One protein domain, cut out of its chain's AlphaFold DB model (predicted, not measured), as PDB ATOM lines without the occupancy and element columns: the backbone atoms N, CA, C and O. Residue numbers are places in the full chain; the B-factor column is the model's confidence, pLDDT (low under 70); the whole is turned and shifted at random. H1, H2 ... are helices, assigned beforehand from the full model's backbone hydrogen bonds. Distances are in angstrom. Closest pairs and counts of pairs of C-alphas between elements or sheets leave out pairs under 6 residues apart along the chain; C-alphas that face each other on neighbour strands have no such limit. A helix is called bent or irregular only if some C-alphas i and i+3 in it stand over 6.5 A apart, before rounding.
ATOM      1  N   VAL A 380     131.403 106.535 103.698       84.50
ATOM      2  CA  VAL A 380     130.632 105.488 103.010       84.50
ATOM      3  C   VAL A 380     131.479 104.685 102.017       84.50
ATOM      4  O   VAL A 380     131.074 103.587 101.630       84.50
ATOM      5  N   CYS A 381     132.650 105.183 101.595       84.44
ATOM      6  CA  CYS A 381     133.450 104.535 100.552       84.44
ATOM      7  C   CYS A 381     133.793 103.068 100.856       84.44
ATOM      8  O   CYS A 381     133.650 102.253  99.950       84.44
ATOM      9  N   PRO A 382     134.188 102.667 102.079       84.31
ATOM     10  CA  PRO A 382     134.535 101.276 102.380       84.31
ATOM     11  C   PRO A 382     133.367 100.284 102.269       84.31
ATOM     12  O   PRO A 382     133.595  99.079 102.201       84.31
ATOM     13  N   VAL A 383     132.124 100.770 102.295       83.00
ATOM     14  CA  VAL A 383     130.893  99.959 102.280       83.00
ATOM     15  C   VAL A 383     130.010 100.250 101.063       83.00
ATOM     16  O   VAL A 383     128.902  99.725 100.970       83.00
ATOM     17  N   ILE A 384     130.495 101.040 100.100       83.56
ATOM     18  CA  ILE A 384     129.697 101.510  98.963       83.56
ATOM     19  C   ILE A 384     129.166 100.361  98.101       83.56
ATOM     20  O   ILE A 384     127.991 100.365  97.745       83.56
ATOM     21  N   ASP A 385     129.985  99.338  97.841       83.88
ATOM     22  CA  ASP A 385     129.580  98.163  97.061       83.88
ATOM     23  C   ASP A 385     128.440  97.397  97.757       83.88
ATOM     24  O   ASP A 385     127.468  97.000  97.115       83.88
ATOM     25  N   LEU A 386     128.506  97.268  99.088       82.81
ATOM     26  CA  LEU A 386     127.478  96.607  99.897       82.81
ATOM     27  C   LEU A 386     126.149  97.372  99.840       82.81
ATOM     28  O   LEU A 386     125.087  96.770  99.679       82.81
ATOM     29  N   VAL A 387     126.214  98.702  99.951       82.06
ATOM     30  CA  VAL A 387     125.040  99.584  99.903       82.06
ATOM     31  C   VAL A 387     124.407  99.561  98.513       82.06
ATOM     32  O   VAL A 387     123.191  99.415  98.398       82.06
ATOM     33  N   LEU A 388     125.216  99.634  97.452       83.69
ATOM     34  CA  LEU A 388     124.750  99.570  96.065       83.69
ATOM     35  C   LEU A 388     124.065  98.232  95.758       83.69
ATOM     36  O   LEU A 388     123.012  98.211  95.120       83.69
ATOM     37  N   ASP A 389     124.626  97.118  96.226       84.62
ATOM     38  CA  ASP A 389     124.044  95.791  96.027       84.62
ATOM     39  C   ASP A 389     122.745  95.603  96.817       84.62
ATOM     40  O   ASP A 389     121.791  95.001  96.316       84.62
ATOM     41  N   PHE A 390     122.668  96.139  98.036       83.12
ATOM     42  CA  PHE A 390     121.456  96.066  98.851       83.12
ATOM     43  C   PHE A 390     120.338  96.966  98.308       83.12
ATOM     44  O   PHE A 390     119.187  96.536  98.231       83.12
ATOM     45  N   ALA A 391     120.674  98.172  97.838       82.69
ATOM     46  CA  ALA A 391     119.730  99.060  97.162       82.69
ATOM     47  C   ALA A 391     119.147  98.400  95.901       82.69
ATOM     48  O   ALA A 391     117.927  98.382  95.716       82.69
ATOM     49  N   LYS A 392     119.994  97.744  95.092       83.12
ATOM     50  CA  LYS A 392     119.553  96.963  93.924       83.12
ATOM     51  C   LYS A 392     118.617  95.816  94.302       83.12
ATOM     52  O   LYS A 392     117.624  95.605  93.611       83.12
ATOM     53  N   LYS A 393     118.887  95.095  95.399       82.81
ATOM     54  CA  LYS A 393     117.998  94.027  95.902       82.81
ATOM     55  C   LYS A 393     116.608  94.536  96.291       82.81
ATOM     56  O   LYS A 393     115.657  93.764  96.235       82.81
ATOM     57  N   GLN A 394     116.477  95.812  96.650       78.81
ATOM     58  CA  GLN A 394     115.196  96.449  96.969       78.81
ATOM     59  C   GLN A 394     114.555  97.182  95.778       78.81
ATOM     60  O   GLN A 394     113.668  98.007  95.981       78.81
ATOM     61  N   ASN A 395     114.977  96.896  94.539       78.12
ATOM     62  CA  ASN A 395     114.519  97.580  93.322       78.12
ATOM     63  C   ASN A 395     114.739  99.110  93.334       78.12
ATOM     64  O   ASN A 395     114.046  99.836  92.624       78.12
ATOM     65  N   ALA A 396     115.708  99.613  94.107       73.38
ATOM     66  CA  ALA A 396     116.093 101.020  94.095       73.38
ATOM     67  C   ALA A 396     117.338 101.216  93.211       73.38
ATOM     68  O   ALA A 396     118.410 100.678  93.494       73.38
ATOM     69  N   THR A 397     117.213 101.994  92.134       72.06
ATOM     70  CA  THR A 397     118.357 102.423  91.316       72.06
ATOM     71  C   THR A 397     118.890 103.749  91.838       72.06
ATOM     72  O   THR A 397     118.200 104.763  91.767       72.06
ATOM     73  N   LEU A 398     120.115 103.741  92.361       73.88
ATOM     74  CA  LEU A 398     120.800 104.951  92.810       73.88
ATOM     75  C   LEU A 398     121.310 105.732  91.595       73.88
ATOM     76  O   LEU A 398     121.999 105.170  90.741       73.88
ATOM     77  N   GLU A 399     120.949 107.010  91.502       72.12
ATOM     78  CA  GLU A 399     121.402 107.888  90.422       72.12
ATOM     79  C   GLU A 399     122.891 108.218  90.595       72.12
ATOM     80  O   GLU A 399     123.349 108.544  91.690       72.12
ATOM     81  N   ALA A 400     123.653 108.108  89.507       66.62
ATOM     82  CA  ALA A 400     125.055 108.510  89.463       66.62
ATOM     83  C   ALA A 400     125.167 110.042  89.440       66.62
ATOM     84  O   ALA A 400     124.457 110.696  88.668       66.62
ATOM     85  N   GLU A 401     126.081 110.622  90.226       63.75
ATOM     86  CA  GLU A 401     126.434 112.034  90.062       63.75
ATOM     87  C   GLU A 401     127.037 112.251  88.666       63.75
ATOM     88  O   GLU A 401     127.979 111.569  88.260       63.75
ATOM     89  N   LYS A 402     126.485 113.210  87.911       51.94
ATOM     90  CA  LYS A 402     127.105 113.677  86.667       51.94
ATOM     91  C   LYS A 402     128.333 114.501  87.044       51.94
ATOM     92  O   LYS A 402     128.177 115.566  87.644       51.94
ATOM     93  N   GLU A 403     129.527 114.045  86.672       43.59
ATOM     94  CA  GLU A 403     130.709 114.910  86.659       43.59
ATOM     95  C   GLU A 403     130.382 116.149  85.813       43.59
ATOM     96  O   GLU A 403     130.033 116.047  84.635       43.59
ATOM     97  N   ALA A 438     157.316  84.342  88.739       48.47
ATOM     98  CA  ALA A 438     156.796  84.748  90.047       48.47
ATOM     99  C   ALA A 438     156.842  86.275  90.272       48.47
ATOM    100  O   ALA A 438     155.973  86.821  90.952       48.47
ATOM    101  N   LYS A 439     157.815  86.982  89.672       49.53
ATOM    102  CA  LYS A 439     157.885  88.456  89.698       49.53
ATOM    103  C   LYS A 439     156.860  89.087  88.753       49.53
ATOM    104  O   LYS A 439     156.191  90.033  89.153       49.53
ATOM    105  N   LEU A 440     156.661  88.510  87.565       46.28
ATOM    106  CA  LEU A 440     155.638  88.943  86.609       46.28
ATOM    107  C   LEU A 440     154.211  88.658  87.120       46.28
ATOM    108  O   LEU A 440     153.302  89.451  86.892       46.28
ATOM    109  N   ALA A 441     154.011  87.557  87.856       52.00
ATOM    110  CA  ALA A 441     152.748  87.255  88.528       52.00
ATOM    111  C   ALA A 441     152.477  88.206  89.707       52.00
ATOM    112  O   ALA A 441     151.356  88.696  89.828       52.00
ATOM    113  N   LYS A 442     153.484  88.547  90.530       52.78
ATOM    114  CA  LYS A 442     153.343  89.579  91.576       52.78
ATOM    115  C   LYS A 442     153.052  90.965  90.994       52.78
ATOM    116  O   LYS A 442     152.110  91.595  91.454       52.78
ATOM    117  N   GLN A 443     153.749  91.386  89.933       48.66
ATOM    118  CA  GLN A 443     153.470  92.656  89.243       48.66
ATOM    119  C   GLN A 443     152.068  92.701  88.622       48.66
ATOM    120  O   GLN A 443     151.370  93.692  88.800       48.66
ATOM    121  N   LYS A 444     151.602  91.622  87.973       51.28
ATOM    122  CA  LYS A 444     150.223  91.540  87.449       51.28
ATOM    123  C   LYS A 444     149.164  91.542  88.553       51.28
ATOM    124  O   LYS A 444     148.082  92.089  88.359       51.28
ATOM    125  N   THR A 445     149.454  90.934  89.705       53.44
ATOM    126  CA  THR A 445     148.533  90.915  90.856       53.44
ATOM    127  C   THR A 445     148.474  92.289  91.531       53.44
ATOM    128  O   THR A 445     147.389  92.758  91.870       53.44
ATOM    129  N   GLU A 446     149.613  92.980  91.645       53.59
ATOM    130  CA  GLU A 446     149.697  94.360  92.135       53.59
ATOM    131  C   GLU A 446     149.026  95.355  91.168       53.59
ATOM    132  O   GLU A 446     148.243  96.191  91.616       53.59
ATOM    133  N   GLU A 447     149.219  95.235  89.851       55.25
ATOM    134  CA  GLU A 447     148.505  96.046  88.847       55.25
ATOM    135  C   GLU A 447     146.989  95.818  88.873       55.25
ATOM    136  O   GLU A 447     146.228  96.783  88.825       55.25
ATOM    137  N   ASN A 448     146.529  94.566  88.994       58.09
ATOM    138  CA  ASN A 448     145.097  94.277  89.120       58.09
ATOM    139  C   ASN A 448     144.511  94.815  90.431       58.09
ATOM    140  O   ASN A 448     143.386  95.312  90.427       58.09
ATOM    141  N   SER A 449     145.253  94.760  91.541       58.97
ATOM    142  CA  SER A 449     144.807  95.368  92.802       58.97
ATOM    143  C   SER A 449     144.723  96.895  92.716       58.97
ATOM    144  O   SER A 449     143.757  97.467  93.213       58.97
ATOM    145  N   LYS A 450     145.664  97.547  92.015       67.75
ATOM    146  CA  LYS A 450     145.640  98.995  91.770       67.75
ATOM    147  C   LYS A 450     144.469  99.393  90.879       67.75
ATOM    148  O   LYS A 450     143.724 100.285  91.255       67.75
ATOM    149  N   LYS A 451     144.236  98.673  89.774       68.56
ATOM    150  CA  LYS A 451     143.076  98.905  88.894       68.56
ATOM    151  C   LYS A 451     141.746  98.713  89.619       68.56
ATOM    152  O   LYS A 451     140.844  99.523  89.455       68.56
ATOM    153  N   LYS A 452     141.625  97.675  90.454       68.19
ATOM    154  CA  LYS A 452     140.407  97.419  91.238       68.19
ATOM    155  C   LYS A 452     140.184  98.485  92.320       68.19
ATOM    156  O   LYS A 452     139.047  98.885  92.545       68.19
ATOM    157  N   ALA A 453     141.253  98.971  92.954       70.81
ATOM    158  CA  ALA A 453     141.188 100.078  93.906       70.81
ATOM    159  C   ALA A 453     140.814 101.408  93.226       70.81
ATOM    160  O   ALA A 453     140.027 102.173  93.772       70.81
ATOM    161  N   GLU A 454     141.324 101.657  92.021       76.38
ATOM    162  CA  GLU A 454     141.015 102.841  91.214       76.38
ATOM    163  C   GLU A 454     139.567 102.818  90.688       76.38
ATOM    164  O   GLU A 454     138.868 103.829  90.734       76.38
ATOM    165  N   GLU A 455     139.069 101.647  90.276       76.31
ATOM    166  CA  GLU A 455     137.666 101.444  89.893       76.31
ATOM    167  C   GLU A 455     136.717 101.630  91.089       76.31
ATOM    168  O   GLU A 455     135.680 102.281  90.963       76.31
ATOM    169  N   HIS A 456     137.080 101.106  92.262       80.44
ATOM    170  CA  HIS A 456     136.331 101.311  93.502       80.44
ATOM    171  C   HIS A 456     136.341 102.785  93.942       80.44
ATOM    172  O   HIS A 456     135.312 103.313  94.356       80.44
ATOM    173  N   ALA A 457     137.472 103.484  93.803       79.19
ATOM    174  CA  ALA A 457     137.573 104.913  94.098       79.19
ATOM    175  C   ALA A 457     136.677 105.754  93.174       79.19
ATOM    176  O   ALA A 457     135.944 106.613  93.664       79.19
ATOM    177  N   LYS A 458     136.659 105.454  91.865       81.69
ATOM    178  CA  LYS A 458     135.734 106.080  90.907       81.69
ATOM    179  C   LYS A 458     134.275 105.800  91.262       81.69
ATOM    180  O   LYS A 458     133.491 106.735  91.350       81.69
ATOM    181  N   LYS A 459     133.914 104.543  91.559       80.62
ATOM    182  CA  LYS A 459     132.554 104.190  92.015       80.62
ATOM    183  C   LYS A 459     132.160 104.940  93.279       80.62
ATOM    184  O   LYS A 459     131.028 105.414  93.356       80.62
ATOM    185  N   CYS A 460     133.075 105.079  94.243       82.25
ATOM    186  CA  CYS A 460     132.781 105.866  95.428       82.25
ATOM    187  C   CYS A 460     132.519 107.329  95.064       82.25
ATOM    188  O   CYS A 460     131.505 107.872  95.482       82.25
ATOM    189  N   GLN A 461     133.364 107.955  94.246       79.94
ATOM    190  CA  GLN A 461     133.152 109.344  93.827       79.94
ATOM    191  C   GLN A 461     131.817 109.539  93.097       79.94
ATOM    192  O   GLN A 461     131.122 110.507  93.373       79.94
ATOM    193  N   THR A 462     131.410 108.599  92.241       83.31
ATOM    194  CA  THR A 462     130.161 108.697  91.471       83.31
ATOM    195  C   THR A 462     128.893 108.464  92.302       83.31
ATOM    196  O   THR A 462     127.862 109.079  92.032       83.31
ATOM    197  N   TYR A 463     128.929 107.555  93.285       83.88
ATOM    198  CA  TYR A 463     127.734 107.118  94.023       83.88
ATOM    199  C   TYR A 463     127.686 107.557  95.489       83.88
ATOM    200  O   TYR A 463     126.687 107.293  96.157       83.88
ATOM    201  N   ARG A 464     128.717 108.228  96.016       84.38
ATOM    202  CA  ARG A 464     128.814 108.594  97.439       84.38
ATOM    203  C   ARG A 464     127.598 109.365  97.947       84.38
ATOM    204  O   ARG A 464     126.994 108.930  98.926       84.38
ATOM    205  N   ARG A 465     127.209 110.469  97.294       84.44
ATOM    206  CA  ARG A 465     126.029 111.256  97.709       84.44
ATOM    207  C   ARG A 465     124.749 110.428  97.665       84.44
ATOM    208  O   ARG A 465     123.972 110.447  98.616       84.44
ATOM    209  N   ALA A 466     124.542 109.677  96.586       84.50
ATOM    210  CA  ALA A 466     123.357 108.844  96.420       84.50
ATOM    211  C   ALA A 466     123.270 107.750  97.499       84.50
ATOM    212  O   ALA A 466     122.208 107.554  98.087       84.50
ATOM    213  N   ALA A 467     124.389 107.088  97.807       84.25
ATOM    214  CA  ALA A 467     124.473 106.063  98.844       84.25
ATOM    215  C   ALA A 467     124.186 106.629 100.245       84.25
ATOM    216  O   ALA A 467     123.421 106.028 100.999       84.25
ATOM    217  N   LEU A 468     124.740 107.799 100.581       85.50
ATOM    218  CA  LEU A 468     124.477 108.490 101.851       85.50
ATOM    219  C   LEU A 468     123.009 108.915 101.985       85.50
ATOM    220  O   LEU A 468     122.372 108.606 102.991       85.50
ATOM    221  N   ASN A 469     122.441 109.535 100.947       86.38
ATOM    222  CA  ASN A 469     121.032 109.937 100.929       86.38
ATOM    223  C   ASN A 469     120.094 108.732 101.081       86.38
ATOM    224  O   ASN A 469     119.099 108.794 101.804       86.38
ATOM    225  N   TRP A 470     120.422 107.613 100.433       84.00
ATOM    226  CA  TRP A 470     119.649 106.382 100.545       84.00
ATOM    227  C   TRP A 470     119.723 105.767 101.944       84.00
ATOM    228  O   TRP A 470     118.690 105.356 102.482       84.00
ATOM    229  N   LEU A 471     120.912 105.761 102.562       82.38
ATOM    230  CA  LEU A 471     121.090 105.348 103.956       82.38
ATOM    231  C   LEU A 471     120.290 106.247 104.907       82.38
ATOM    232  O   LEU A 471     119.637 105.737 105.815       82.38
ATOM    233  N   ALA A 472     120.284 107.563 104.682       82.06
ATOM    234  CA  ALA A 472     119.546 108.516 105.506       82.06
ATOM    235  C   ALA A 472     118.020 108.315 105.439       82.06
ATOM    236  O   ALA A 472     117.342 108.487 106.452       82.06
ATOM    237  N   GLN A 473     117.486 107.925 104.276       82.88
ATOM    238  CA  GLN A 473     116.053 107.669 104.067       82.88
ATOM    239  C   GLN A 473     115.582 106.309 104.608       82.88
ATOM    240  O   GLN A 473     114.412 106.163 104.942       82.88
ATOM    241  N   ASN A 474     116.471 105.317 104.712       84.50
ATOM    242  CA  ASN A 474     116.134 103.941 105.098       84.50
ATOM    243  C   ASN A 474     116.732 103.549 106.463       84.50
ATOM    244  O   ASN A 474     117.351 102.491 106.586       84.50
ATOM    245  N   LYS A 475     116.548 104.389 107.492       76.56
ATOM    246  CA  LYS A 475     117.075 104.152 108.855       76.56
ATOM    247  C   LYS A 475     116.631 102.834 109.478       76.56
ATOM    248  O   LYS A 475     117.449 102.124 110.051       76.56
ATOM    249  N   ASP A 476     115.361 102.483 109.312       76.69
ATOM    250  CA  ASP A 476     114.760 101.296 109.940       76.69
ATOM    251  C   ASP A 476     115.349  99.977 109.415       76.69
ATOM    252  O   ASP A 476     115.174  98.923 110.016       76.69
ATOM    253  N   LYS A 477     116.070 100.039 108.292       72.56
ATOM    254  CA  LYS A 477     116.684  98.889 107.621       72.56
ATOM    255  C   LYS A 477     118.185  98.784 107.884       72.56
ATOM    256  O   LYS A 477     118.841  97.919 107.311       72.56
ATOM    257  N   TRP A 478     118.759  99.654 108.719       73.56
ATOM    258  CA  TRP A 478     120.199  99.636 109.010       73.56
ATOM    259  C   TRP A 478     120.654  98.338 109.671       73.56
ATOM    260  O   TRP A 478     121.771  97.899 109.418       73.56
ATOM    261  N   ASP A 479     119.784  97.708 110.461       71.56
ATOM    262  CA  ASP A 479     120.080  96.429 111.109       71.56
ATOM    263  C   ASP A 479     120.065  95.242 110.127       71.56
ATOM    264  O   ASP A 479     120.653  94.199 110.409       71.56
ATOM    265  N   GLU A 480     119.446  95.398 108.951       73.75
ATOM    266  CA  GLU A 480     119.425  94.383 107.888       73.75
ATOM    267  C   GLU A 480     120.673  94.439 106.993       73.75
ATOM    268  O   GLU A 480     121.007  93.462 106.315       73.75
ATOM    269  N   ILE A 481     121.371  95.578 106.977       72.88
ATOM    270  CA  ILE A 481     122.623  95.743 106.245       72.88
ATOM    271  C   ILE A 481     123.744  95.196 107.141       72.88
ATOM    272  O   ILE A 481     123.944  95.715 108.238       72.88
ATOM    273  N   PRO A 482     124.520  94.184 106.706       68.38
ATOM    274  CA  PRO A 482     125.629  93.642 107.486       68.38
ATOM    275  C   PRO A 482     126.821  94.618 107.495       68.38
ATOM    276  O   PRO A 482     127.866  94.366 106.893       68.38
ATOM    277  N   LEU A 483     126.654  95.764 108.158       69.06
ATOM    278  CA  LEU A 483     127.702  96.743 108.409       69.06
ATOM    279  C   LEU A 483     128.608  96.224 109.537       69.06
ATOM    280  O   LEU A 483     128.105  95.867 110.607       69.06
ATOM    281  N   PRO A 484     129.939  96.204 109.351       70.56
ATOM    282  CA  PRO A 484     130.872  96.002 110.457       70.56
ATOM    283  C   PRO A 484     130.585  97.016 111.574       70.56
ATOM    284  O   PRO A 484     130.355  98.182 111.266       70.56
ATOM    285  N   GLU A 485     130.641  96.630 112.855       68.31
ATOM    286  CA  GLU A 485     130.332  97.546 113.978       68.31
ATOM    287  C   GLU A 485     131.146  98.851 113.938       68.31
ATOM    288  O   GLU A 485     130.642  99.913 114.291       68.31
ATOM    289  N   LYS A 486     132.385  98.786 113.434       67.69
ATOM    290  CA  LYS A 486     133.277  99.940 113.243       67.69
ATOM    291  C   LYS A 486     132.789 100.938 112.176       67.69
ATOM    292  O   LYS A 486     133.219 102.084 112.186       67.69
ATOM    293  N   ASN A 487     131.899 100.511 111.283       72.94
ATOM    294  CA  ASN A 487     131.364 101.284 110.161       72.94
ATOM    295  C   ASN A 487     129.879 101.631 110.374       72.94
ATOM    296  O   ASN A 487     129.139 101.769 109.405       72.94
ATOM    297  N   LYS A 488     129.408 101.734 111.624       73.88
ATOM    298  CA  LYS A 488     128.096 102.327 111.916       73.88
ATOM    299  C   LYS A 488     128.234 103.851 112.083       73.88
ATOM    300  O   LYS A 488     129.238 104.293 112.645       73.88
ATOM    301  N   PRO A 489     127.259 104.663 111.634       77.25
ATOM    302  CA  PRO A 489     127.297 106.112 111.827       77.25
ATOM    303  C   PRO A 489     127.320 106.481 113.316       77.25
ATOM    304  O   PRO A 489     126.501 105.986 114.096       77.25
TER     305      PRO A 489
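Overview. This is residues 380 to 403 and 438 to 489 of the 993 residues of the protein "SSD domain-containing protein" of Diploscapter pachys (UniProt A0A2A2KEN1). A long helical arm sticks out of a small body: residues 438 to 455 of the bent helix H2 stand free, and the far end of arm H2a, the arm H2b and the shorter helix H1 meet in the body. H2 turns steeply between its arms, and residues 474 to 489 follow with no named element. The printed part has 76 residues with two named helices, H1 then H2, and no named strand; its class is all helix. The whole is loose, with a radius of gyration of the C-alphas of 15.2 A, and elongated, spanning 49 by 32 by 21 A.

Arrangement. H1, residues 381 to 393, is irregular: C-alphas 382 and 385 are 7.9 A apart. H2, residues 438 to 473, was assigned as one helix by its hydrogen bonds but is bent, with C-alphas 462 and 465 7.9 A apart; its arms H2a, residues 438 to 462, and H2b, residues 465 to 473, stand at a steep tilt of 61 degrees. H1, with residues 381 to 384 alone, touches residues 457 to 460 of H2a; the closest C-alphas, of Cys 381 and Cys 460, are 5.3 A apart. They run the same way at a steep tilt of 68 degrees, only just short of about perpendicular. H1, with residues 384 to 388 alone, only just touches H2b, with 3 pairs of C-alphas within 8 A, the closest those of Val 387 and Ala 467 at 6.6 A; they run the same way at a steep tilt of 63 degrees. Every O i to N i+4 pair is within hydrogen-bond range in H2a and H2b, and 7 of 9 are in H1.

Along the chain. H1 begins at C-alpha 381 (133.450, 104.535, 100.552) and is 19.3 A long. H2a begins at C-alpha 438 (156.796, 84.748, 90.047) and is 35.8 A long; H2b, 12.4 A long, ends at C-alpha 473 (116.053, 107.669, 104.067).

Size, cuts and confidence. The C-alphas farthest apart, of Ala 438 and Asp 476, are 49.4 A apart. Residues 404 to 437 are not printed; the link from H1 to H2 goes across this cut, with C-alphas 403 and 438 40.0 A apart. The mean pLDDT of the printed part is 73.2; residues 400 to 403, 438 to 452, 482 to 483 and 485 to 486 are under 70.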